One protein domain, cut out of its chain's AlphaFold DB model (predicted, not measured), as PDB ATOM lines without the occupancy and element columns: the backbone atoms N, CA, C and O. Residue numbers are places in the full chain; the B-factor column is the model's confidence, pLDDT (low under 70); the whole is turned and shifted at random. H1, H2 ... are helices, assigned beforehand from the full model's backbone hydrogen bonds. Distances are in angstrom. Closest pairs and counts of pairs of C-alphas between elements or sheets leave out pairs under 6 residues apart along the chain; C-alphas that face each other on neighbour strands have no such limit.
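This is residues 18 to 60 of the 78 residues of an uncharacterized protein of Candidatus Parcubacteria bacterium (UniProt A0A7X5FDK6). A long helix, H1, and a shorter one, H2, make a flat, open loop: the chain turns at the far end of H1, and H2 slants back until its last residues meet H1 partway along. Residues 39 to 54, the link with parts of both helices, stand free. The printed part has 43 residues with two named helices and no named strand: all helix. It is loose, with a radius of gyration of the C-alphas of 11.9 A, and spans 36 by 21 by 10 A.

H1, residues 20 to 41, touches H2, residues 49 to 60, with residues 27 to 34 alone, and H2 does so with residues 55 to 60 alone. Their closest C-alphas, of Gly 30 and Ile 59, are 4.4 A apart. They run opposite ways at a steep tilt of 55 degrees. In H2 every O i to N i+4 pair is within hydrogen-bond range; in H1, 17 of 18 are.

H1 measures 30.6 A from C-alpha 20 at (112.257, 126.984, 115.058) to C-alpha 41. H2 measures 16.3 A and ends at C-alpha 60 (101.423, 118.856, 114.417).

The C-alphas farthest apart, of Ser 19 and Asn 44, are 36.3 A apart. The printed part has no cut, and the seven-residue link is short. The pLDDT is under 70 at residue 37 and residues 39 to 44.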
ATOM      1  N   LEU A  18     110.207 126.740 122.282       90.31
ATOM      2  CA  LEU A  18     111.212 126.053 121.471       90.31
ATOM      3  C   LEU A  18     111.719 126.956 120.349       90.31
ATOM      4  O   LEU A  18     111.011 127.854 119.879       90.31
ATOM      5  N   SER A  19     112.950 126.713 119.901       90.19
ATOM      6  CA  SER A  19     113.477 127.319 118.680       90.19
ATOM      7  C   SER A  19     112.795 126.735 117.440       90.19
ATOM      8  O   SER A  19     112.315 125.601 117.448       90.19
ATOM      9  N   ILE A  20     112.790 127.486 116.335       87.75
ATOM     10  CA  ILE A  20     112.257 126.984 115.058       87.75
ATOM     11  C   ILE A  20     112.924 125.668 114.635       87.75
ATOM     12  O   ILE A  20     112.219 124.790 114.162       87.75
ATOM     13  N   ALA A  21     114.229 125.487 114.857       87.62
ATOM     14  CA  ALA A  21     114.918 124.248 114.483       87.62
ATOM     15  C   ALA A  21     114.407 123.026 115.271       87.62
ATOM     16  O   ALA A  21     114.225 121.949 114.708       87.62
ATOM     17  N   GLU A  22     114.134 123.194 116.568       90.00
ATOM     18  CA  GLU A  22     113.536 122.138 117.397       90.00
ATOM     19  C   GLU A  22     112.101 121.837 116.955       90.00
ATOM     20  O   GLU A  22     111.708 120.677 116.855       90.00
ATOM     21  N   ILE A  23     111.334 122.876 116.622       90.56
ATOM     22  CA  ILE A  23     109.976 122.730 116.090       90.56
ATOM     23  C   ILE A  23     110.002 121.987 114.751       90.56
ATOM     24  O   ILE A  23     109.231 121.054 114.559       90.56
ATOM     25  N   GLU A  24     110.891 122.359 113.830       89.81
ATOM     26  CA  GLU A  24     111.046 121.703 112.528       89.81
ATOM     27  C   GLU A  24     111.386 120.221 112.679       89.81
ATOM     28  O   GLU A  24     110.801 119.392 111.979       89.81
ATOM     29  N   ALA A  25     112.266 119.869 113.620       90.62
ATOM     30  CA  ALA A  25     112.583 118.476 113.917       90.62
ATOM     31  C   ALA A  25     111.343 117.699 114.398       90.62
ATOM     32  O   ALA A  25     111.046 116.627 113.871       90.62
ATOM     33  N   LEU A  26     110.573 118.266 115.334       90.50
ATOM     34  CA  LEU A  26     109.347 117.647 115.856       90.50
ATOM     35  C   LEU A  26     108.254 117.495 114.789       90.50
ATOM     36  O   LEU A  26     107.542 116.490 114.770       90.50
ATOM     37  N   ILE A  27     108.112 118.481 113.902       91.75
ATOM     38  CA  ILE A  27     107.153 118.431 112.792       91.75
ATOM     39  C   ILE A  27     107.594 117.413 111.741       91.75
ATOM     40  O   ILE A  27     106.759 116.669 111.235       91.75
ATOM     41  N   THR A  28     108.891 117.336 111.436       91.00
ATOM     42  CA  THR A  28     109.434 116.359 110.480       91.00
ATOM     43  C   THR A  28     109.163 114.928 110.940       91.00
ATOM     44  O   THR A  28     108.730 114.100 110.137       91.00
ATOM     45  N   ASP A  29     109.334 114.653 112.234       88.00
ATOM     46  CA  ASP A  29     108.975 113.362 112.828       88.00
ATOM     47  C   ASP A  29     107.464 113.080 112.715       88.00
ATOM     48  O   ASP A  29     107.044 112.006 112.274       88.00
ATOM     49  N   GLY A  30     106.626 114.086 112.991       86.12
ATOM     50  CA  GLY A  30     105.178 114.011 112.779       86.12
ATOM     51  C   GLY A  30     104.793 113.664 111.334       86.12
ATOM     52  O   GLY A  30     103.968 112.780 111.102       86.12
ATOM     53  N   VAL A  31     105.431 114.302 110.347       88.81
ATOM     54  CA  VAL A  31     105.217 114.015 108.917       88.81
ATOM     55  C   VAL A  31     105.632 112.588 108.567       88.81
ATOM     56  O   VAL A  31     104.889 111.903 107.865       88.81
ATOM     57  N   ALA A  32     106.782 112.114 109.050       86.81
ATOM     58  CA  ALA A  32     107.249 110.755 108.780       86.81
ATOM     59  C   ALA A  32     106.258 109.700 109.303       86.81
ATOM     60  O   ALA A  32     105.902 108.765 108.578       86.81
ATOM     61  N   ASN A  33     105.739 109.899 110.517       82.38
ATOM     62  CA  ASN A  33     104.745 109.020 111.132       82.38
ATOM     63  C   ASN A  33     103.411 109.018 110.368       82.38
ATOM     64  O   ASN A  33     102.822 107.959 110.133       82.38
ATOM     65  N   VAL A  34     102.948 110.188 109.920       84.19
ATOM     66  CA  VAL A  34     101.712 110.299 109.130       84.19
ATOM     67  C   VAL A  34     101.883 109.742 107.722       84.19
ATOM     68  O   VAL A  34     100.984 109.057 107.244       84.19
ATOM     69  N   ASN A  35     103.031 109.938 107.073       80.25
ATOM     70  CA  ASN A  35     103.320 109.325 105.775       80.25
ATOM     71  C   ASN A  35     103.343 107.798 105.870       80.25
ATOM     72  O   ASN A  35     102.735 107.128 105.039       80.25
ATOM     73  N   ALA A  36     103.967 107.232 106.907       72.81
ATOM     74  CA  ALA A  36     103.930 105.790 107.151       72.81
ATOM     75  C   ALA A  36     102.496 105.273 107.375       72.81
ATOM     76  O   ALA A  36     102.162 104.171 106.939       72.81
ATOM     77  N   PHE A  37     101.634 106.068 108.020       67.69
ATOM     78  CA  PHE A  37     100.212 105.762 108.174       67.69
ATOM     79  C   PHE A  37      99.451 105.850 106.841       67.69
ATOM     80  O   PHE A  37      98.702 104.937 106.507       67.69
ATOM     81  N   LEU A  38      99.666 106.906 106.054       71.69
ATOM     82  CA  LEU A  38      98.999 107.131 104.769       71.69
ATOM     83  C   LEU A  38      99.366 106.079 103.718       71.69
ATOM     84  O   LEU A  38      98.470 105.571 103.049       71.69
ATOM     85  N   LEU A  39     100.642 105.684 103.643       63.84
ATOM     86  CA  LEU A  39     101.121 104.604 102.770       63.84
ATOM     87  C   LEU A  39     100.465 103.252 103.084       63.84
ATOM     88  O   LEU A  39     100.354 102.404 102.205       63.84
ATOM     89  N   ARG A  40     100.041 103.041 104.335       61.81
ATOM     90  CA  ARG A  40      99.325 101.830 104.760       61.81
ATOM     91  C   ARG A  40      97.815 101.939 104.577       61.81
ATOM     92  O   ARG A  40      97.157 100.907 104.494       61.81
ATOM     93  N   ALA A  41      97.270 103.154 104.593       62.66
ATOM     94  CA  ALA A  41      95.842 103.361 104.754       62.66
ATOM     95  C   ALA A  41      95.085 103.483 103.425       62.66
ATOM     96  O   ALA A  41      94.043 102.850 103.325       62.66
ATOM     97  N   TYR A  42      95.533 104.246 102.414       58.94
ATOM     98  CA  TYR A  42      94.658 104.523 101.258       58.94
ATOM     99  C   TYR A  42      95.383 104.999  99.985       58.94
ATOM    100  O   TYR A  42      96.082 106.007 100.016       58.94
ATOM    101  N   GLU A  43      95.074 104.382  98.835       59.31
ATOM    102  CA  GLU A  43      95.272 104.982  97.496       59.31
ATOM    103  C   GLU A  43      94.263 106.118  97.204       59.31
ATOM    104  O   GLU A  43      94.513 106.961  96.352       59.31
ATOM    105  N   ASN A  44      93.137 106.179  97.933       67.94
ATOM    106  CA  ASN A  44      91.989 107.052  97.636       67.94
ATOM    107  C   ASN A  44      91.586 107.956  98.813       67.94
ATOM    108  O   ASN A  44      90.421 107.991  99.212       67.94
ATOM    109  N   LEU A  45      92.541 108.675  99.407       71.38
ATOM    110  CA  LEU A  45      92.213 109.641 100.456       71.38
ATOM    111  C   LEU A  45      91.359 110.781  99.851       71.38
ATOM    112  O   LEU A  45      91.830 111.464  98.938       71.38
ATOM    113  N   PRO A  46      90.118 111.020 100.315       75.56
ATOM    114  CA  PRO A  46      89.278 112.065  99.742       75.56
ATOM    115  C   PRO A  46      89.904 113.442  99.983       75.56
ATOM    116  O   PRO A  46      90.201 113.816 101.119       75.56
ATOM    117  N   ILE A  47      90.082 114.223  98.917       78.62
ATOM    118  CA  ILE A  47      90.601 115.591  99.012       78.62
ATOM    119  C   ILE A  47      89.486 116.479  99.571       78.62
ATOM    120  O   ILE A  47      88.582 116.900  98.853       78.62
ATOM    121  N   SER A  48      89.526 116.741 100.878       84.12
ATOM    122  CA  SER A  48      88.540 117.578 101.565       84.12
ATOM    123  C   SER A  48      89.178 118.453 102.645       84.12
ATOM    124  O   SER A  48      90.239 118.133 103.184       84.12
ATOM    125  N   ILE A  49      88.499 119.548 103.013       82.50
ATOM    126  CA  ILE A  49      88.911 120.420 104.128       82.50
ATOM    127  C   ILE A  49      88.998 119.622 105.432       82.50
ATOM    128  O   ILE A  49      89.926 119.816 106.212       82.50
ATOM    129  N   LYS A  50      88.051 118.704 105.658       85.19
ATOM    130  CA  LYS A  50      88.034 117.829 106.832       85.19
ATOM    131  C   LYS A  50      89.306 116.981 106.891       85.19
ATOM    132  O   LYS A  50      90.000 116.997 107.899       85.19
ATOM    133  N   THR A  51      89.652 116.340 105.781       84.44
ATOM    134  CA  THR A  51      90.861 115.522 105.660       84.44
ATOM    135  C   THR A  51      92.129 116.348 105.880       84.44
ATOM    136  O   THR A  51      93.029 115.910 106.588       84.44
ATOM    137  N   ALA A  52      92.196 117.572 105.349       83.19
ATOM    138  CA  ALA A  52      93.333 118.463 105.579       83.19
ATOM    139  C   ALA A  52      93.500 118.836 107.064       83.19
ATOM    140  O   ALA A  52      94.624 118.848 107.566       83.19
ATOM    141  N   LYS A  53      92.396 119.099 107.779       88.31
ATOM    142  CA  LYS A  53      92.427 119.361 109.227       88.31
ATOM    143  C   LYS A  53      92.909 118.149 110.016       88.31
ATOM    144  O   LYS A  53      93.815 118.291 110.829       88.31
ATOM    145  N   GLU A  54      92.353 116.974 109.732       87.94
ATOM    146  CA  GLU A  54      92.730 115.718 110.392       87.94
ATOM    147  C   GLU A  54      94.212 115.381 110.169       87.94
ATOM    148  O   GLU A  54      94.905 114.958 111.093       87.94
ATOM    149  N   LEU A  55      94.728 115.598 108.955       87.19
ATOM    150  CA  LEU A  55      96.148 115.412 108.658       87.19
ATOM    151  C   LEU A  55      97.024 116.413 109.402       87.19
ATOM    152  O   LEU A  55      98.034 116.026 109.982       87.19
ATOM    153  N   HIS A  56      96.636 117.684 109.420       89.44
ATOM    154  CA  HIS A  56      97.381 118.708 110.139       89.44
ATOM    155  C   HIS A  56      97.415 118.436 111.651       89.44
ATOM    156  O   HIS A  56      98.459 118.588 112.281       89.44
ATOM    157  N   GLU A  57      96.301 117.997 112.239       90.69
ATOM    158  CA  GLU A  57      96.235 117.579 113.642       90.69
ATOM    159  C   GLU A  57      97.138 116.368 113.912       90.69
ATOM    160  O   GLU A  57      97.903 116.376 114.871       90.69
ATOM    161  N   LYS A  58      97.143 115.357 113.035       88.88
ATOM    162  CA  LYS A  58      98.042 114.201 113.177       88.88
ATOM    163  C   LYS A  58      99.524 114.570 113.061       88.88
ATOM    164  O   LYS A  58     100.342 113.974 113.751       88.88
ATOM    165  N   ILE A  59      99.871 115.516 112.185       90.75
ATOM    166  CA  ILE A  59     101.263 115.935 111.950       90.75
ATOM    167  C   ILE A  59     101.779 116.833 113.075       90.75
ATOM    168  O   ILE A  59     102.943 116.731 113.438       90.75
ATOM    169  N   ALA A  60     100.957 117.756 113.572       90.88
ATOM    170  CA  ALA A  60     101.423 118.856 114.417       90.88
ATOM    171  C   ALA A  60     100.743 118.921 115.791       90.88
ATOM    172  O   ALA A  60     101.137 119.736 116.625       90.88
TER     173      ALA A  60